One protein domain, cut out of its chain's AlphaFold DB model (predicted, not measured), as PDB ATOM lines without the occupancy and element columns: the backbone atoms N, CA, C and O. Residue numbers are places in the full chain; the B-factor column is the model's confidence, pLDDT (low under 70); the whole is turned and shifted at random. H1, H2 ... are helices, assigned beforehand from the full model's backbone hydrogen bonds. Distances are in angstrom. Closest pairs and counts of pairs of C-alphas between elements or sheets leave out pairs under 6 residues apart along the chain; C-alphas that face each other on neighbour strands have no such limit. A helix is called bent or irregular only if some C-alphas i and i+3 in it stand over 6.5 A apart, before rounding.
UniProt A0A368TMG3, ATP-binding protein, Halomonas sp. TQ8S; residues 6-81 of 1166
ATOM      1  N   ASN A   6      36.009  38.174 349.040       75.94
ATOM      2  CA  ASN A   6      37.398  38.143 348.571       75.94
ATOM      3  C   ASN A   6      37.872  39.494 348.023       75.94
ATOM      4  O   ASN A   6      39.018  39.869 348.221       75.94
ATOM      5  N   GLU A   7      36.984  40.241 347.370       72.88
ATOM      6  CA  GLU A   7      37.282  41.576 346.832       72.88
ATOM      7  C   GLU A   7      37.202  42.674 347.901       72.88
ATOM      8  O   GLU A   7      37.607  43.804 347.651       72.88
ATOM      9  N   THR A   8      36.659  42.362 349.082       77.69
ATOM     10  CA  THR A   8      36.414  43.334 350.151       77.69
ATOM     11  C   THR A   8      37.213  43.003 351.404       77.69
ATOM     12  O   THR A   8      38.339  43.464 351.552       77.69
ATOM     13  N   LEU A   9      36.664  42.199 352.314       77.00
ATOM     14  CA  LEU A   9      37.313  41.870 353.583       77.00
ATOM     15  C   LEU A   9      38.618  41.103 353.392       77.00
ATOM     16  O   LEU A   9      39.567  41.363 354.114       77.00
ATOM     17  N   PHE A  10      38.698  40.186 352.436       79.62
ATOM     18  CA  PHE A  10      39.911  39.395 352.213       79.62
ATOM     19  C   PHE A  10      40.779  39.956 351.082       79.62
ATOM     20  O   PHE A  10      41.542  39.212 350.471       79.62
ATOM     21  N   HIS A  11      40.663  41.260 350.800       77.44
ATOM     22  CA  HIS A  11      41.518  41.913 349.818       77.44
ATOM     23  C   HIS A  11      42.991  41.847 350.278       77.44
ATOM     24  O   HIS A  11      43.257  42.151 351.446       77.44
ATOM     25  N   PRO A  12      43.956  41.507 349.398       76.94
ATOM     26  CA  PRO A  12      45.366  41.347 349.774       76.94
ATOM     27  C   PRO A  12      45.952  42.576 350.485       76.94
ATOM     28  O   PRO A  12      46.695  42.449 351.453       76.94
ATOM     29  N   ASP A  13      45.539  43.778 350.074       77.44
ATOM     30  CA  ASP A  13      45.993  45.046 350.668       77.44
ATOM     31  C   ASP A  13      45.551  45.252 352.130       77.44
ATOM     32  O   ASP A  13      46.066  46.143 352.809       77.44
ATOM     33  N   LEU A  14      44.616  44.440 352.641       77.12
ATOM     34  CA  LEU A  14      44.185  44.469 354.040       77.12
ATOM     35  C   LEU A  14      44.948  43.479 354.935       77.12
ATOM     36  O   LEU A  14      44.933  43.648 356.157       77.12
ATOM     37  N   GLU A  15      45.671  42.505 354.365       77.56
ATOM     38  CA  GLU A  15      46.508  41.550 355.115       77.56
ATOM     39  C   GLU A  15      47.490  42.213 356.102       77.56
ATOM     40  O   GLU A  15      47.581  41.737 357.240       77.56
ATOM     41  N   PRO A  16      48.166  43.336 355.767       76.88
ATOM     42  CA  PRO A  16      49.069  44.010 356.700       76.88
ATOM     43  C   PRO A  16      48.341  44.578 357.922       76.88
ATOM     44  O   PRO A  16      48.873  44.555 359.032       76.88
ATOM     45  N   PHE A  17      47.114  45.069 357.739       78.31
ATOM     46  CA  PHE A  17      46.327  45.652 358.822       78.31
ATOM     47  C   PHE A  17      45.707  44.573 359.722       78.31
ATOM     48  O   PHE A  17      45.630  44.764 360.938       78.31
ATOM     49  N   TYR A  18      45.343  43.412 359.162       80.94
ATOM     50  CA  TYR A  18      44.942  42.243 359.954       80.94
ATOM     51  C   TYR A  18      46.093  41.713 360.809       80.94
ATOM     52  O   TYR A  18      45.898  41.443 361.995       80.94
ATOM     53  N   ALA A  19      47.299  41.623 360.240       77.94
ATOM     54  CA  ALA A  19      48.497  41.214 360.971       77.94
ATOM     55  C   ALA A  19      48.882  42.209 362.086       77.94
ATOM     56  O   ALA A  19      49.411  41.798 363.117       77.94
ATOM     57  N   ALA A  20      48.574  43.499 361.907       76.56
ATOM     58  CA  ALA A  20      48.786  44.552 362.905       76.56
ATOM     59  C   ALA A  20      47.718  44.596 364.021       76.56
ATOM     60  O   ALA A  20      47.868  45.360 364.973       76.56
ATOM     61  N   GLY A  21      46.652  43.790 363.932       76.25
ATOM     62  CA  GLY A  21      45.581  43.754 364.934       76.25
ATOM     63  C   GLY A  21      44.705  45.011 364.960       76.25
ATOM     64  O   GLY A  21      44.115  45.330 365.995       76.25
ATOM     65  N   GLU A  22      44.624  45.738 363.842       79.00
ATOM     66  CA  GLU A  22      43.797  46.938 363.714       79.00
ATOM     67  C   GLU A  22      42.313  46.643 363.962       79.00
ATOM     68  O   GLU A  22      41.784  45.582 363.619       79.00
ATOM     69  N   SER A  23      41.610  47.601 364.572       78.81
ATOM     70  CA  SER A  23      40.205  47.388 364.927       78.81
ATOM     71  C   SER A  23      39.328  47.262 363.676       78.81
ATOM     72  O   SER A  23      39.473  48.024 362.716       78.81
ATOM     73  N   ALA A  24      38.335  46.369 363.716       76.19
ATOM     74  CA  ALA A  24      37.382  46.194 362.616       76.19
ATOM     75  C   ALA A  24      36.678  47.510 362.224       76.19
ATOM     76  O   ALA A  24      36.383  47.737 361.055       76.19
ATOM     77  N   ALA A  25      36.459  48.417 363.183       74.69
ATOM     78  CA  ALA A  25      35.879  49.731 362.916       74.69
ATOM     79  C   ALA A  25      36.794  50.626 362.063       74.69
ATOM     80  O   ALA A  25      36.295  51.351 361.204       74.69
ATOM     81  N   HIS A  26      38.113  50.573 362.280       78.00
ATOM     82  CA  HIS A  26      39.086  51.338 361.500       78.00
ATOM     83  C   HIS A  26      39.177  50.809 360.062       78.00
ATOM     84  O   HIS A  26      39.084  51.589 359.111       78.00
ATOM     85  N   LEU A  27      39.218  49.484 359.908       78.94
ATOM     86  CA  LEU A  27      39.222  48.810 358.607       78.94
ATOM     87  C   LEU A  27      37.969  49.132 357.782       78.94
ATOM     88  O   LEU A  27      38.068  49.555 356.631       78.94
ATOM     89  N   LEU A  28      36.787  48.993 358.392       78.56
ATOM     90  CA  LEU A  28      35.508  49.188 357.709       78.56
ATOM     91  C   LEU A  28      35.216  50.659 357.379       78.56
ATOM     92  O   LEU A  28      34.627  50.936 356.338       78.56
ATOM     93  N   LYS A  29      35.595  51.611 358.245       76.12
ATOM     94  CA  LYS A  29      35.249  53.033 358.053       76.12
ATOM     95  C   LYS A  29      36.281  53.838 357.270       76.12
ATOM     96  O   LYS A  29      35.921  54.892 356.753       76.12
ATOM     97  N   ARG A  30      37.547  53.409 357.220       76.44
ATOM     98  CA  ARG A  30      38.633  54.225 356.655       76.44
ATOM     99  C   ARG A  30      39.369  53.550 355.509       76.44
ATOM    100  O   ARG A  30      39.496  54.164 354.454       76.44
ATOM    101  N   GLU A  31      39.829  52.317 355.697       79.81
ATOM    102  CA  GLU A  31      40.676  51.657 354.695       79.81
ATOM    103  C   GLU A  31      39.859  51.068 353.535       79.81
ATOM    104  O   GLU A  31      40.203  51.295 352.378       79.81
ATOM    105  N   LEU A  32      38.711  50.429 353.797       80.69
ATOM    106  CA  LEU A  32      37.829  49.953 352.717       80.69
ATOM    107  C   LEU A  32      37.299  51.087 351.809       80.69
ATOM    108  O   LEU A  32      37.401  50.955 350.588       80.69
ATOM    109  N   PRO A  33      36.812  52.232 352.332       78.75
ATOM    110  CA  PRO A  33      36.434  53.361 351.480       78.75
ATOM    111  C   PRO A  33      37.599  53.961 350.682       78.75
ATOM    112  O   PRO A  33      37.383  54.433 349.567       78.75
ATOM    113  N   ARG A  34      38.837  53.925 351.206       78.19
ATOM    114  CA  ARG A  34      40.040  54.352 350.463       78.19
ATOM    115  C   ARG A  34      40.331  53.468 349.255       78.19
ATOM    116  O   ARG A  34      40.818  53.978 348.253       78.19
ATOM    117  N   LEU A  35      39.987  52.185 349.334       76.56
ATOM    118  CA  LEU A  35      40.054  51.237 348.219       76.56
ATOM    119  C   LEU A  35      38.880  51.393 347.231       76.56
ATOM    120  O   LEU A  35      38.740  50.598 346.308       76.56
ATOM    121  N   GLY A  36      38.024  52.407 347.408       75.25
ATOM    122  CA  GLY A  36      36.852  52.642 346.562       75.25
ATOM    123  C   GLY A  36      35.667  51.721 346.869       75.25
ATOM    124  O   GLY A  36      34.705  51.693 346.104       75.25
ATOM    125  N   ILE A  37      35.708  50.975 347.980       79.50
ATOM    126  CA  ILE A  37      34.664  50.019 348.363       79.50
ATOM    127  C   ILE A  37      33.648  50.706 349.275       79.50
ATOM    128  O   ILE A  37      33.964  51.130 350.389       79.50
ATOM    129  N   THR A  38      32.392  50.773 348.835       78.50
ATOM    130  CA  THR A  38      31.310  51.382 349.621       78.50
ATOM    131  C   THR A  38      30.927  50.495 350.807       78.50
ATOM    132  O   THR A  38      30.586  49.313 350.653       78.50
ATOM    133  N   VAL A  39      30.928  51.073 352.009       80.25
ATOM    134  CA  VAL A  39      30.567  50.400 353.265       80.25
ATOM    135  C   VAL A  39      29.334  51.074 353.863       80.25
ATOM    136  O   VAL A  39      29.277  52.296 353.955       80.25
ATOM    137  N   SER A  40      28.328  50.276 354.231       77.62
ATOM    138  CA  SER A  40      27.110  50.763 354.885       77.62
ATOM    139  C   SER A  40      27.400  51.147 356.334       77.62
ATOM    140  O   SER A  40      28.362  50.654 356.933       77.62
ATOM    141  N   ASN A  41      26.531  51.949 356.946       75.00
ATOM    142  CA  ASN A  41      26.562  52.081 358.397       75.00
ATOM    143  C   ASN A  41      26.175  50.754 359.072       75.00
ATOM    144  O   ASN A  41      25.680  49.813 358.444       75.00
ATOM    145  N   GLN A  42      26.448  50.661 360.372       78.19
ATOM    146  CA  GLN A  42      26.098  49.488 361.164       78.19
ATOM    147  C   GLN A  42      24.577  49.391 361.315       78.19
ATOM    148  O   GLN A  42      23.937  50.317 361.809       78.19
ATOM    149  N   ILE A  43      24.010  48.253 360.913       77.94
ATOM    150  CA  ILE A  43      22.577  47.974 361.015       77.94
ATOM    151  C   ILE A  43      22.350  47.079 362.236       77.94
ATOM    152  O   ILE A  43      22.796  45.935 362.264       77.94
ATOM    153  N   GLU A  44      21.667  47.598 363.256       75.94
ATOM    154  CA  GLU A  44      21.446  46.882 364.527       75.94
ATOM    155  C   GLU A  44      20.094  46.156 364.593       75.94
ATOM    156  O   GLU A  44      19.892  45.277 365.429       75.94
ATOM    157  N   ASN A  45      19.147  46.522 363.726       78.69
ATOM    158  CA  ASN A  45      17.766  46.055 363.775       78.69
ATOM    159  C   ASN A  45      17.403  45.257 362.518       78.69
ATOM    160  O   ASN A  45      17.620  45.707 361.394       78.69
ATOM    161  N   VAL A  46      16.762  44.103 362.717       79.31
ATOM    162  CA  VAL A  46      16.269  43.230 361.641       79.31
ATOM    163  C   VAL A  46      15.265  43.954 360.736       79.31
ATOM    164  O   VAL A  46      15.254  43.713 359.532       79.31
ATOM    165  N   VAL A  47      14.447  44.866 361.278       75.75
ATOM    166  CA  VAL A  47      13.472  45.639 360.484       75.75
ATOM    167  C   VAL A  47      14.173  46.593 359.517       75.75
ATOM    168  O   VAL A  47      13.784  46.664 358.355       75.75
ATOM    169  N   ASP A  48      15.226  47.274 359.976       75.94
ATOM    170  CA  ASP A  48      15.991  48.216 359.154       75.94
ATOM    171  C   ASP A  48      16.831  47.457 358.115       75.94
ATOM    172  O   ASP A  48      16.850  47.830 356.945       75.94
ATOM    173  N   TYR A  49      17.421  46.318 358.505       82.69
ATOM    174  CA  TYR A  49      18.101  45.403 357.584       82.69
ATOM    175  C   TYR A  49      17.164  44.920 356.472       82.69
ATOM    176  O   TYR A  49      17.512  44.992 355.296       82.69
ATOM    177  N   ARG A  50      15.951  44.486 356.837       80.56
ATOM    178  CA  ARG A  50      14.911  44.062 355.892       80.56
ATOM    179  C   ARG A  50      14.542  45.185 354.923       80.56
ATOM    180  O   ARG A  50      14.508  44.955 353.719       80.56
ATOM    181  N   SER A  51      14.287  46.384 355.443       78.25
ATOM    182  CA  SER A  51      13.968  47.561 354.632       78.25
ATOM    183  C   SER A  51      15.080  47.908 353.640       78.25
ATOM    184  O   SER A  51      14.778  48.296 352.517       78.25
ATOM    185  N   ILE A  52      16.348  47.721 354.010       81.50
ATOM    186  CA  ILE A  52      17.490  47.967 353.120       81.50
ATOM    187  C   ILE A  52      17.573  46.902 352.021       81.50
ATOM    188  O   ILE A  52      17.567  47.250 350.842       81.50
ATOM    189  N   ILE A  53      17.565  45.607 352.365       83.94
ATOM    190  CA  ILE A  53      17.698  44.535 351.358       83.94
ATOM    191  C   ILE A  53      16.518  44.493 350.373       83.94
ATOM    192  O   ILE A  53      16.712  44.122 349.216       83.94
ATOM    193  N   GLN A  54      15.319  44.888 350.817       82.94
ATOM    194  CA  GLN A  54      14.098  44.952 350.002       82.94
ATOM    195  C   GLN A  54      13.910  46.294 349.275       82.94
ATOM    196  O   GLN A  54      12.908  46.466 348.586       82.94
ATOM    197  N   ASN A  55      14.822  47.255 349.439       80.62
ATOM    198  CA  ASN A  55      14.665  48.623 348.941       80.62
ATOM    199  C   ASN A  55      13.322  49.280 349.350       80.62
ATOM    200  O   ASN A  55      12.596  49.837 348.529       80.62
ATOM    201  N   ASN A  56      12.935  49.156 350.624       76.12
ATOM    202  CA  ASN A  56      11.688  49.684 351.186       76.12
ATOM    203  C   ASN A  56      11.967  50.696 352.311       76.12
ATOM    204  O   ASN A  56      11.962  50.353 353.500       76.12
ATOM    205  N   ALA A  57      12.179  51.958 351.926       64.75
ATOM    206  CA  ALA A  57      12.481  53.055 352.848       64.75
ATOM    207  C   ALA A  57      11.353  53.343 353.867       64.75
ATOM    208  O   ALA A  57      11.640  53.770 354.987       64.75
ATOM    209  N   ASP A  58      10.095  53.047 353.516       61.00
ATOM    210  CA  ASP A  58       8.906  53.347 354.330       61.00
ATOM    211  C   ASP A  58       8.568  52.248 355.358       61.00
ATOM    212  O   ASP A  58       7.781  52.466 356.279       61.00
ATOM    213  N   GLY A  59       9.181  51.063 355.246       58.16
ATOM    214  CA  GLY A  59       8.894  49.890 356.087       58.16
ATOM    215  C   GLY A  59       9.456  49.933 357.516       58.16
ATOM    216  O   GLY A  59       9.200  49.015 358.306       58.16
ATOM    217  N   SER A  60      10.218  50.972 357.873       56.84
ATOM    218  CA  SER A  60      10.767  51.123 359.223       56.84
ATOM    219  C   SER A  60       9.687  51.656 360.177       56.84
ATOM    220  O   SER A  60       9.233  52.793 360.091       56.84
ATOM    221  N   GLY A  61       9.255  50.835 361.137       51.03
ATOM    222  CA  GLY A  61       8.230  51.189 362.134       51.03
ATOM    223  C   GLY A  61       8.627  52.287 363.138       51.03
ATOM    224  O   GLY A  61       8.035  52.379 364.213       51.03
ATOM    225  N   ARG A  62       9.637  53.116 362.844       50.28
ATOM    226  CA  ARG A  62      10.088  54.218 363.700       50.28
ATOM    227  C   ARG A  62       9.634  55.558 363.120       50.28
ATOM    228  O   ARG A  62      10.282  56.121 362.243       50.28
ATOM    229  N   ARG A  63       8.602  56.163 363.724       45.34
ATOM    230  CA  ARG A  63       8.513  57.634 363.758       45.34
ATOM    231  C   ARG A  63       9.802  58.135 364.414       45.34
ATOM    232  O   ARG A  63      10.046  57.845 365.586       45.34
ATOM    233  N   ARG A  64      10.660  58.805 363.639       48.72
ATOM    234  CA  ARG A  64      11.971  59.294 364.090       48.72
ATOM    235  C   ARG A  64      11.813  60.112 365.380       48.72
ATOM    236  O   ARG A  64      11.038  61.064 365.413       48.72
ATOM    237  N   ARG A  65      12.557  59.766 366.438       44.78
ATOM    238  CA  ARG A  65      12.794  60.696 367.555       44.78
ATOM    239  C   ARG A  65      13.727  61.792 367.037       44.78
ATOM    240  O   ARG A  65      14.758  61.485 366.445       44.78
ATOM    241  N   SER A  66      13.343  63.051 367.229       35.78
ATOM    242  CA  SER A  66      14.163  64.212 366.868       35.78
ATOM    243  C   SER A  66      15.510  64.135 367.602       35.78
ATOM    244  O   SER A  66      15.515  64.076 368.831       35.78
ATOM    245  N   GLY A  67      16.632  64.062 366.870       48.12
ATOM    246  CA  GLY A  67      17.987  64.125 367.443       48.12
ATOM    247  C   GLY A  67      18.956  62.964 367.157       48.12
ATOM    248  O   GLY A  67      20.100  63.044 367.591       48.12
ATOM    249  N   SER A  68      18.573  61.906 366.433       46.78
ATOM    250  CA  SER A  68      19.541  60.886 365.966       46.78
ATOM    251  C   SER A  68      20.237  61.316 364.657       46.78
ATOM    252  O   SER A  68      19.579  61.944 363.824       46.78
ATOM    253  N   PRO A  69      21.536  60.997 364.451       47.47
ATOM    254  CA  PRO A  69      22.282  61.370 363.243       47.47
ATOM    255  C   PRO A  69      21.606  60.832 361.974       47.47
ATOM    256  O   PRO A  69      20.886  59.835 362.027       47.47
ATOM    257  N   ALA A  70      21.821  61.522 360.849       44.38
ATOM    258  CA  ALA A  70      21.128  61.334 359.575       44.38
ATOM    259  C   ALA A  70      21.383  59.955 358.934       44.38
ATOM    260  O   ALA A  70      22.109  59.822 357.957       44.38
ATOM    261  N   PHE A  71      20.755  58.914 359.476       54.22
ATOM    262  CA  PHE A  71      20.633  57.616 358.832       54.22
ATOM    263  C   PHE A  71      19.653  57.756 357.659       54.22
ATOM    264  O   PHE A  71      18.428  57.736 357.834       54.22
ATOM    265  N   SER A  72      20.183  57.991 356.456       60.34
ATOM    266  CA  SER A  72      19.389  58.006 355.225       60.34
ATOM    267  C   SER A  72      19.143  56.569 354.774       60.34
ATOM    268  O   SER A  72      19.808  56.047 353.884       60.34
ATOM    269  N   LEU A  73      18.165  55.927 355.417       66.69
ATOM    270  CA  LEU A  73      17.726  54.561 355.117       66.69
ATOM    271  C   LEU A  73      17.386  54.391 353.624       66.69
ATOM    272  O   LEU A  73      17.620  53.331 353.068       66.69
ATOM    273  N   ALA A  74      16.918  55.456 352.960       67.62
ATOM    274  CA  ALA A  74      16.637  55.481 351.524       67.62
ATOM    275  C   ALA A  74      17.899  55.399 350.646       67.62
ATOM    276  O   ALA A  74      17.880  54.748 349.606       67.62
ATOM    277  N   GLN A  75      19.000  56.037 351.054       70.81
ATOM    278  CA  GLN A  75      20.260  55.979 350.310       70.81
ATOM    279  C   GLN A  75      20.949  54.624 350.510       70.81
ATOM    280  O   GLN A  75      21.373  54.003 349.544       70.81
ATOM    281  N   GLU A  76      20.974  54.113 351.745       75.94
ATOM    282  CA  GLU A  76      21.518  52.778 352.019       75.94
ATOM    283  C   GLU A  76      20.687  51.663 351.371       75.94
ATOM    284  O   GLU A  76      21.258  50.712 350.844       75.94
ATOM    285  N   ALA A  77      19.357  51.798 351.357       76.62
ATOM    286  CA  ALA A  77      18.457  50.905 350.631       76.62
ATOM    287  C   ALA A  77      18.772  50.880 349.130       76.62
ATOM    288  O   ALA A  77      18.869  49.804 348.557       76.62
ATOM    289  N   ARG A  78      19.026  52.036 348.509       76.88
ATOM    290  CA  ARG A  78      19.394  52.114 347.090       76.88
ATOM    291  C   ARG A  78      20.761  51.496 346.783       76.88
ATOM    292  O   ARG A  78      20.930  50.863 345.744       76.88
ATOM    293  N   ASP A  79      21.734  51.684 347.669       78.12
ATOM    294  CA  ASP A  79      23.120  51.274 347.421       78.12
ATOM    295  C   ASP A  79      23.393  49.795 347.748       78.12
ATOM    296  O   ASP A  79      24.247  49.173 347.098       78.12
ATOM    297  N   PHE A  80      22.680  49.247 348.744       80.12
ATOM    298  CA  PHE A  80      22.882  47.907 349.314       80.12
ATOM    299  C   PHE A  80      21.656  46.980 349.216       80.12
ATOM    300  O   PHE A  80      21.659  45.915 349.842       80.12
ATOM    301  N   SER A  81      20.616  47.333 348.452       83.44
ATOM    302  CA  SER A  81      19.522  46.401 348.156       83.44
ATOM    303  C   SER A  81      20.003  45.178 347.384       83.44
ATOM    304  O   SER A  81      20.992  45.232 346.656       83.44
TER     305      SER A  81
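Overview. This is residues 6 to 81 of the 1166 residues of the protein "ATP-binding protein" of Halomonas sp. TQ8S (UniProt A0A368TMG3). Two small lobes, each made of two short helices, stand at the two ends of a loose, elongated shape: H1 and H2 loosely side by side in the first, H3 and H4 packed at a steep angle in the second. The single stretch of residues 35 to 45 bridges the lobes, and a long loop runs from H3 to H4, with residues 63 to 70 sticking out free. The printed part has 76 residues with four named helices in the order H1, H2, H3, H4 and no named strand; the class is all helix, though under half of the residues, 35 of 76, are in named elements. The whole is loose, with a radius of gyration of the C-alphas of 15.0 A, and spans 43 by 25 by 19 A.

Along the chain. The printed part begins at Asn 6. H1 covers residues 12 to 19, 11.6 A from first to last C-alpha, and begins with C-alpha 12 at (45.366, 41.347, 349.774). H2, the longest helix, covers residues 24 to 34 and measures 14.9 A; its C-alpha 24 is at (37.382, 46.194, 362.616). H1 and H2 are irregular, but only just: C-alphas 13 and 16 are 6.8 A apart, and C-alphas 29 and 32 are 6.7 A apart. H3 covers residues 46 to 53, 10.5 A. H4 covers residues 73 to 80, 10.2 A, and ends with C-alpha 80 at (22.882, 47.907, 349.314).

Arrangement. H1 and H2 are close but not clearly touching, with the closest C-alphas, those of Phe 17 and Leu 27, 7.8 A apart. They run opposite ways at a shallow tilt of 28 degrees. H2 and H3 are apart. H3 and H4 touch, with 11 pairs of C-alphas within 8 A; the closest are those of Ile 52 and Ala 77, 4.0 A apart. They run the same way at a steep tilt of 56 degrees. H1 is apart from H3 and from H4, and H2 is apart from H4. In H3 and H4 every O i to N i+4 pair is within hydrogen-bond range; in H1 it is 2 of 4 and in H2 5 of 7.

Size, cuts and confidence. The two C-alphas farthest apart, those of Pro 16 and Arg 63, are 43.4 A apart. Without residues 63 to 70, which stand free, the body spans 41 by 19 by 17 A. The printed part has no cut. The link from H1 to H2 is tight, with 4 residues; those from H2 to H3, with 11 residues, and from H3 to H4, with 19 residues, are long. The mean pLDDT of the printed part is 72.1, and residues 57 to 74, of which 73 and 74 belong to H4, are under 70.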